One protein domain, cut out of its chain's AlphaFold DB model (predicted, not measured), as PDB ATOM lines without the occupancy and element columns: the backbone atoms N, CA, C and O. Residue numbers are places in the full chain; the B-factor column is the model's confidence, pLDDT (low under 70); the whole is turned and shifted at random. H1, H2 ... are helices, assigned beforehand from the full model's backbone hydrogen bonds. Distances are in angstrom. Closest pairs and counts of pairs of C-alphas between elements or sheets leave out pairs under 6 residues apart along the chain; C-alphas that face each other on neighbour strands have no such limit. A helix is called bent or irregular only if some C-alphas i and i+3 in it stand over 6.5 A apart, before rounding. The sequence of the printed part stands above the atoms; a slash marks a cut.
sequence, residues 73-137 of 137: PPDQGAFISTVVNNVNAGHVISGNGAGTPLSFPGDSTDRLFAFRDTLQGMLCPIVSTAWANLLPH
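This is residues 73 to 137 of the 137 residues of an uncharacterized protein of Mycena chlorophos (UniProt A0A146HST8). Two helices of equal length, H1 and H2, cross nearly at right angles, and the short H3 sits on another side of H2, away from H1. A long loop, residues 90 to 107, joins H1 to H2. The printed part has 65 residues, with three named helices in the order H1, H2, H3 and no named strand: all helix. It is compact and rounded, with a radius of gyration of the C-alphas of 10.6 A and spans of 26 by 24 by 20 A.

H1, residues 76 to 89, begins at C-alpha (41.573, 9.405, 36.890) and measures 19.8 A. H2, residues 108 to 121, measures 20.0 A. H3, residues 130 to 134, measures 8.3 A and ends at C-alpha (30.888, 24.549, 33.583); it is irregular, with C-alphas 130 and 133 7.0 A apart.

H1 and H2 touch, H2 with residues 114 to 119 alone; their closest C-alphas, of Val 83 and Thr 118, are 6.2 A apart. Their lines are only just about perpendicular, at 71 degrees. H2 and H3 are close but not clearly touching; their closest C-alphas, of Leu 112 and Leu 134, are 7.9 A apart. H1 and H3 are apart. In H1 and H2 every O i to N i+4 pair is within hydrogen-bond range; in H3 0 of 1 is, and 1 of 2 O i to N i+3 pairs.

The farthest C-alphas, of Gly 77 and His 137, are 27.7 A apart. The printed part has no cut. The link from H1 to H2 is long, that from H2 to H3 short. Residues 96 to 97, 105 and 137 have pLDDT under 70.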
ATOM      1  N   PRO A  73      44.976  17.074  40.575       92.25
ATOM      2  CA  PRO A  73      43.829  16.161  40.597       92.25
ATOM      3  C   PRO A  73      44.176  14.737  41.072       92.25
ATOM      4  O   PRO A  73      45.339  14.339  41.004       92.25
ATOM      5  N   PRO A  74      43.177  13.972  41.551       92.69
ATOM      6  CA  PRO A  74      43.368  12.565  41.888       92.69
ATOM      7  C   PRO A  74      43.676  11.731  40.635       92.69
ATOM      8  O   PRO A  74      43.511  12.188  39.504       92.69
ATOM      9  N   ASP A  75      44.073  10.472  40.833       94.19
ATOM     10  CA  ASP A  75      44.152   9.516  39.728       94.19
ATOM     11  C   ASP A  75      42.789   9.388  39.022       94.19
ATOM     12  O   ASP A  75      41.745   9.252  39.668       94.19
ATOM     13  N   GLN A  76      42.799   9.434  37.688       93.69
ATOM     14  CA  GLN A  76      41.573   9.405  36.890       93.69
ATOM     15  C   GLN A  76      40.817   8.087  37.072       93.69
ATOM     16  O   GLN A  76      39.598   8.112  37.227       93.69
ATOM     17  N   GLY A  77      41.513   6.948  37.090       94.31
ATOM     18  CA  GLY A  77      40.879   5.644  37.280       94.31
ATOM     19  C   GLY A  77      40.200   5.542  38.647       94.31
ATOM     20  O   GLY A  77      39.038   5.141  38.738       94.31
ATOM     21  N   ALA A  78      40.888   5.985  39.701       93.94
ATOM     22  CA  ALA A  78      40.353   6.032  41.058       93.94
ATOM     23  C   ALA A  78      39.135   6.963  41.181       93.94
ATOM     24  O   ALA A  78      38.135   6.601  41.807       93.94
ATOM     25  N   PHE A  79      39.194   8.146  40.562       94.62
ATOM     26  CA  PHE A  79      38.079   9.090  40.542       94.62
ATOM     27  C   PHE A  79      36.856   8.504  39.833       94.62
ATOM     28  O   PHE A  79      35.778   8.460  40.421       94.62
ATOM     29  N   ILE A  80      37.022   7.987  38.612       94.88
ATOM     30  CA  ILE A  80      35.928   7.383  37.838       94.88
ATOM     31  C   ILE A  80      35.323   6.199  38.593       94.88
ATOM     32  O   ILE A  80      34.103   6.108  38.703       94.88
ATOM     33  N   SER A  81      36.152   5.330  39.178       94.69
ATOM     34  CA  SER A  81      35.670   4.214  39.996       94.69
ATOM     35  C   SER A  81      34.837   4.694  41.188       94.69
ATOM     36  O   SER A  81      33.779   4.132  41.473       94.69
ATOM     37  N   THR A  82      35.259   5.774  41.848       93.81
ATOM     38  CA  THR A  82      34.531   6.347  42.987       93.81
ATOM     39  C   THR A  82      33.209   6.976  42.548       93.81
ATOM     40  O   THR A  82      32.192   6.768  43.206       93.81
ATOM     41  N   VAL A  83      33.180   7.674  41.408       92.88
ATOM     42  CA  VAL A  83      31.935   8.197  40.826       92.88
ATOM     43  C   VAL A  83      30.971   7.058  40.505       92.88
ATOM     44  O   VAL A  83      29.809   7.125  40.892       92.88
ATOM     45  N   VAL A  84      31.439   5.996  39.843       93.31
ATOM     46  CA  VAL A  84      30.618   4.820  39.509       93.31
ATOM     47  C   VAL A  84      30.040   4.183  40.775       93.31
ATOM     48  O   VAL A  84      28.858   3.847  40.804       93.31
ATOM     49  N   ASN A  85      30.833   4.071  41.844       92.94
ATOM     50  CA  ASN A  85      30.351   3.564  43.129       92.94
ATOM     51  C   ASN A  85      29.270   4.472  43.728       92.94
ATOM     52  O   ASN A  85      28.207   3.976  44.100       92.94
ATOM     53  N   ASN A  86      29.498   5.787  43.769       91.50
ATOM     54  CA  ASN A  86      28.523   6.752  44.281       91.50
ATOM     55  C   ASN A  86      27.217   6.736  43.465       91.50
ATOM     56  O   ASN A  86      26.123   6.761  44.025       91.50
ATOM     57  N   VAL A  87      27.313   6.637  42.137       90.88
ATOM     58  CA  VAL A  87      26.144   6.531  41.255       90.88
ATOM     59  C   VAL A  87      25.379   5.231  41.502       90.88
ATOM     60  O   VAL A  87      24.159   5.271  41.634       90.88
ATOM     61  N   ASN A  88      26.068   4.094  41.627       90.75
ATOM     62  CA  ASN A  88      25.426   2.819  41.963       90.75
ATOM     63  C   ASN A  88      24.734   2.858  43.336       90.75
ATOM     64  O   ASN A  88      23.705   2.214  43.523       90.75
ATOM     65  N   ALA A  89      25.275   3.623  44.286       89.75
ATOM     66  CA  ALA A  89      24.655   3.853  45.587       89.75
ATOM     67  C   ALA A  89      23.516   4.894  45.546       89.75
ATOM     68  O   ALA A  89      22.771   5.024  46.519       89.75
ATOM     69  N   GLY A  90      23.380   5.656  44.456       89.31
ATOM     70  CA  GLY A  90      22.441   6.776  44.329       89.31
ATOM     71  C   GLY A  90      22.790   7.997  45.190       89.31
ATOM     72  O   GLY A  90      21.995   8.931  45.286       89.31
ATOM     73  N   HIS A  91      23.953   8.002  45.842       89.44
ATOM     74  CA  HIS A  91      24.430   9.088  46.694       89.44
ATOM     75  C   HIS A  91      25.950   9.018  46.862       89.44
ATOM     76  O   HIS A  91      26.573   7.978  46.652       89.44
ATOM     77  N   VAL A  92      26.565  10.120  47.280       86.56
ATOM     78  CA  VAL A  92      27.990  10.140  47.631       86.56
ATOM     79  C   VAL A  92      28.214   9.324  48.900       86.56
ATOM     80  O   VAL A  92      27.628   9.613  49.941       86.56
ATOM     81  N   ILE A  93      29.071   8.308  48.823       86.75
ATOM     82  CA  ILE A  93      29.233   7.321  49.899       86.75
ATOM     83  C   ILE A  93      30.184   7.832  50.997       86.75
ATOM     84  O   ILE A  93      30.052   7.443  52.157       86.75
ATOM     85  N   SER A  94      31.155   8.694  50.666       79.44
ATOM     86  CA  SER A  94      32.217   9.104  51.599       79.44
ATOM     87  C   SER A  94      32.729  10.540  51.406       79.44
ATOM     88  O   SER A  94      32.538  11.169  50.365       79.44
ATOM     89  N   GLY A  95      33.398  11.059  52.444       72.88
ATOM     90  CA  GLY A  95      34.034  12.380  52.466       72.88
ATOM     91  C   GLY A  95      33.061  13.546  52.698       72.88
ATOM     92  O   GLY A  95      31.976  13.360  53.244       72.88
ATOM     93  N   ASN A  96      33.453  14.762  52.304       67.94
ATOM     94  CA  ASN A  96      32.727  16.000  52.639       67.94
ATOM     95  C   ASN A  96      31.359  16.166  51.944       67.94
ATOM     96  O   ASN A  96      30.636  17.106  52.259       67.94
ATOM     97  N   GLY A  97      31.000  15.259  51.031       67.00
ATOM     98  CA  GLY A  97      29.697  15.214  50.362       67.00
ATOM     99  C   GLY A  97      28.826  14.022  50.766       67.00
ATOM    100  O   GLY A  97      27.787  13.815  50.144       67.00
ATOM    101  N   ALA A  98      29.232  13.215  51.754       79.31
ATOM    102  CA  ALA A  98      28.557  11.962  52.093       79.31
ATOM    103  C   ALA A  98      27.048  12.142  52.367       79.31
ATOM    104  O   ALA A  98      26.637  13.038  53.101       79.31
ATOM    105  N   GLY A  99      26.226  11.274  51.773       80.50
ATOM    106  CA  GLY A  99      24.763  11.329  51.847       80.50
ATOM    107  C   GLY A  99      24.099  12.260  50.826       80.50
ATOM    108  O   GLY A  99      22.874  12.264  50.732       80.50
ATOM    109  N   THR A 100      24.872  13.013  50.034       82.19
ATOM    110  CA  THR A 100      24.319  13.856  48.962       82.19
ATOM    111  C   THR A 100      23.742  12.971  47.856       82.19
ATOM    112  O   THR A 100      24.490  12.154  47.309       82.19
ATOM    113  N   PRO A 101      22.445  13.095  47.517       83.75
ATOM    114  CA  PRO A 101      21.825  12.294  46.469       83.75
ATOM    115  C   PRO A 101      22.412  12.647  45.103       83.75
ATOM    116  O   PRO A 101      22.653  13.817  44.806       83.75
ATOM    117  N   LEU A 102      22.618  11.632  44.265       84.81
ATOM    118  CA  LEU A 102      23.140  11.801  42.914       84.81
ATOM    119  C   LEU A 102      22.070  11.479  41.874       84.81
ATOM    120  O   LEU A 102      21.473  10.404  41.896       84.81
ATOM    121  N   SER A 103      21.889  12.388  40.918       77.62
ATOM    122  CA  SER A 103      21.074  12.154  39.727       77.62
ATOM    123  C   SER A 103      21.975  11.714  38.573       77.62
ATOM    124  O   SER A 103      22.606  12.522  37.897       77.62
ATOM    125  N   PHE A 104      22.046  10.409  38.327       78.19
ATOM    126  CA  PHE A 104      22.708   9.835  37.155       78.19
ATOM    127  C   PHE A 104      21.782   8.764  36.575       78.19
ATOM    128  O   PHE A 104      21.232   7.977  37.346       78.19
ATOM    129  N   PRO A 105      21.551   8.705  35.253       67.50
ATOM    130  CA  PRO A 105      22.215   9.379  34.132       67.50
ATOM    131  C   PRO A 105      21.588  10.737  33.760       67.50
ATOM    132  O   PRO A 105      21.484  11.008  32.564       67.50
ATOM    133  N   GLY A 106      21.154  11.533  34.749       78.81
ATOM    134  CA  GLY A 106      20.416  12.798  34.605       78.81
ATOM    135  C   GLY A 106      21.077  13.870  33.730       78.81
ATOM    136  O   GLY A 106      22.012  13.600  32.972       78.81
ATOM    137  N   ASP A 107      20.577  15.100  33.812       85.12
ATOM    138  CA  ASP A 107      21.056  16.190  32.962       85.12
ATOM    139  C   ASP A 107      22.549  16.481  33.186       85.12
ATOM    140  O   ASP A 107      23.146  16.115  34.203       85.12
ATOM    141  N   SER A 108      23.183  17.161  32.227       85.69
ATOM    142  CA  SER A 108      24.613  17.497  32.297       85.69
ATOM    143  C   SER A 108      24.991  18.211  33.598       85.69
ATOM    144  O   SER A 108      26.069  17.972  34.135       85.69
ATOM    145  N   THR A 109      24.092  19.041  34.129       88.06
ATOM    146  CA  THR A 109      24.268  19.752  35.400       88.06
ATOM    147  C   THR A 109      24.330  18.797  36.593       88.06
ATOM    148  O   THR A 109      25.246  18.899  37.406       88.06
ATOM    149  N   ASP A 110      23.416  17.828  36.673       87.50
ATOM    150  CA  ASP A 110      23.392  16.844  37.764       87.50
ATOM    151  C   ASP A 110      24.642  15.961  37.742       87.50
ATOM    152  O   ASP A 110      25.244  15.673  38.779       87.50
ATOM    153  N   ARG A 111      25.091  15.589  36.540       89.19
ATOM    154  CA  ARG A 111      26.332  14.830  36.341       89.19
ATOM    155  C   ARG A 111      27.564  15.623  36.784       89.19
ATOM    156  O   ARG A 111      28.458  15.060  37.413       89.19
ATOM    157  N   LEU A 112      27.611  16.927  36.496       90.81
ATOM    158  CA  LEU A 112      28.683  17.813  36.967       90.81
ATOM    159  C   LEU A 112      28.673  17.958  38.494       90.81
ATOM    160  O   LEU A 112      29.739  17.944  39.113       90.81
ATOM    161  N   PHE A 113      27.495  18.044  39.119       88.75
ATOM    162  CA  PHE A 113      27.390  18.044  40.578       88.75
ATOM    163  C   PHE A 113      27.870  16.723  41.186       88.75
ATOM    164  O   PHE A 113      28.665  16.752  42.122       88.75
ATOM    165  N   ALA A 114      27.528  15.579  40.587       89.31
ATOM    166  CA  ALA A 114      28.046  14.283  41.020       89.31
ATOM    167  C   ALA A 114      29.583  14.212  40.983       89.31
ATOM    168  O   ALA A 114      30.215  13.668  41.896       89.31
ATOM    169  N   PHE A 115      30.200  14.790  39.950       91.81
ATOM    170  CA  PHE A 115      31.658  14.853  39.832       91.81
ATOM    171  C   PHE A 115      32.276  15.780  40.877       91.81
ATOM    172  O   PHE A 115      33.253  15.398  41.526       91.81
ATOM    173  N   ARG A 116      31.696  16.972  41.077       91.38
ATOM    174  CA  ARG A 116      32.110  17.920  42.122       91.38
ATOM    175  C   ARG A 116      32.071  17.265  43.496       91.38
ATOM    176  O   ARG A 116      33.065  17.328  44.215       91.38
ATOM    177  N   ASP A 117      30.953  16.646  43.852       89.62
ATOM    178  CA  ASP A 117      30.745  16.121  45.201       89.62
ATOM    179  C   ASP A 117      31.654  14.916  45.464       89.62
ATOM    180  O   ASP A 117      32.224  14.781  46.548       89.62
ATOM    181  N   THR A 118      31.905  14.103  44.433       91.69
ATOM    182  CA  THR A 118      32.906  13.032  44.501       91.69
ATOM    183  C   THR A 118      34.321  13.589  44.709       91.69
ATOM    184  O   THR A 118      35.054  13.094  45.563       91.69
ATOM    185  N   LEU A 119      34.712  14.653  43.996       91.81
ATOM    186  CA  LEU A 119      36.021  15.301  44.174       91.81
ATOM    187  C   LEU A 119      36.201  15.934  45.550       91.81
ATOM    188  O   LEU A 119      37.269  15.799  46.150       91.81
ATOM    189  N   GLN A 120      35.159  16.581  46.068       88.69
ATOM    190  CA  GLN A 120      35.154  17.103  47.432       88.69
ATOM    191  C   GLN A 120      35.289  15.970  48.458       88.69
ATOM    192  O   GLN A 120      35.978  16.136  49.467       88.69
ATOM    193  N   GLY A 121      34.701  14.802  48.176       87.56
ATOM    194  CA  GLY A 121      34.901  13.584  48.958       87.56
ATOM    195  C   GLY A 121      36.359  13.109  48.983       87.56
ATOM    196  O   GLY A 121      36.836  12.636  50.012       87.56
ATOM    197  N   MET A 122      37.094  13.326  47.889       88.94
ATOM    198  CA  MET A 122      38.530  13.043  47.758       88.94
ATOM    199  C   MET A 122      39.434  14.202  48.225       88.94
ATOM    200  O   MET A 122      40.642  14.160  48.002       88.94
ATOM    201  N   LEU A 123      38.869  15.230  48.874       88.38
ATOM    202  CA  LEU A 123      39.571  16.421  49.382       88.38
ATOM    203  C   LEU A 123      40.262  17.271  48.304       88.38
ATOM    204  O   LEU A 123      41.162  18.055  48.615       88.38
ATOM    205  N   CYS A 124      39.826  17.165  47.049       90.75
ATOM    206  CA  CYS A 124      40.338  18.002  45.974       90.75
ATOM    207  C   CYS A 124      39.386  19.163  45.674       90.75
ATOM    208  O   CYS A 124      38.191  18.948  45.451       90.75
ATOM    209  N   PRO A 125      39.893  20.409  45.637       91.19
ATOM    210  CA  PRO A 125      39.067  21.547  45.284       91.19
ATOM    211  C   PRO A 125      38.704  21.476  43.802       91.19
ATOM    212  O   PRO A 125      39.500  21.034  42.970       91.19
ATOM    213  N   ILE A 126      37.518  21.976  43.469       91.06
ATOM    214  CA  ILE A 126      36.960  21.922  42.115       91.06
ATOM    215  C   ILE A 126      37.847  22.572  41.055       91.06
ATOM    216  O   ILE A 126      37.936  22.091  39.931       91.06
ATOM    217  N   VAL A 127      38.580  23.613  41.444       91.81
ATOM    218  CA  VAL A 127      39.554  24.308  40.599       91.81
ATOM    219  C   VAL A 127      40.741  23.423  40.203       91.81
ATOM    220  O   VAL A 127      41.586  23.858  39.441       91.81
ATOM    221  N   SER A 128      40.822  22.174  40.667       90.88
ATOM    222  CA  SER A 128      41.751  21.159  40.141       90.88
ATOM    223  C   SER A 128      41.233  20.498  38.854       90.88
ATOM    224  O   SER A 128      41.776  19.478  38.435       90.88
ATOM    225  N   THR A 129      40.153  21.028  38.266       92.75
ATOM    226  CA  THR A 129      39.464  20.459  37.104       92.75
ATOM    227  C   THR A 129      39.124  21.517  36.052       92.75
ATOM    228  O   THR A 129      38.833  22.662  36.397       92.75
ATOM    229  N   ALA A 130      39.105  21.135  34.772       91.00
ATOM    230  CA  ALA A 130      38.796  22.032  33.656       91.00
ATOM    231  C   ALA A 130      37.322  22.419  33.585       91.00
ATOM    232  O   ALA A 130      36.965  23.519  33.164       91.00
ATOM    233  N   TRP A 131      36.458  21.525  34.051       91.00
ATOM    234  CA  TRP A 131      35.019  21.731  34.092       91.00
ATOM    235  C   TRP A 131      34.555  22.549  35.304       91.00
ATOM    236  O   TRP A 131      33.354  22.745  35.472       91.00
ATOM    237  N   ALA A 132      35.472  23.100  36.112       89.56
ATOM    238  CA  ALA A 132      35.135  24.028  37.195       89.56
ATOM    239  C   ALA A 132      34.281  25.218  36.716       89.56
ATOM    240  O   ALA A 132      33.391  25.662  37.434       89.56
ATOM    241  N   ASN A 133      34.508  25.679  35.481       86.75
ATOM    242  CA  ASN A 133      33.773  26.789  34.864       86.75
ATOM    243  C   ASN A 133      32.434  26.371  34.226       86.75
ATOM    244  O   ASN A 133      31.703  27.228  33.739       86.75
ATOM    245  N   LEU A 134      32.132  25.070  34.166       89.56
ATOM    246  CA  LEU A 134      30.888  24.549  33.583       89.56
ATOM    247  C   LEU A 134      29.775  24.396  34.619       89.56
ATOM    248  O   LEU A 134      28.622  24.172  34.254       89.56
ATOM    249  N   LEU A 135      30.112  24.478  35.905       85.69
ATOM    250  CA  LEU A 135      29.126  24.384  36.966       85.69
ATOM    251  C   LEU A 135      28.357  25.698  37.097       85.69
ATOM    252  O   LEU A 135      28.982  26.758  37.162       85.69
ATOM    253  N   PRO A 136      27.017  25.644  37.158       81.75
ATOM    254  CA  PRO A 136      26.227  26.833  37.422       81.75
ATOM    255  C   PRO A 136      26.574  27.387  38.811       81.75
ATOM    256  O   PRO A 136      26.721  26.624  39.772       81.75
ATOM    257  N   HIS A 137      26.744  28.709  38.873       63.72
ATOM    258  CA  HIS A 137      27.034  29.473  40.088       63.72
ATOM    259  C   HIS A 137      25.772  29.776  40.894       63.72
ATOM    260  O   HIS A 137      24.720  30.033  40.264       63.72
TER     261      HIS A 137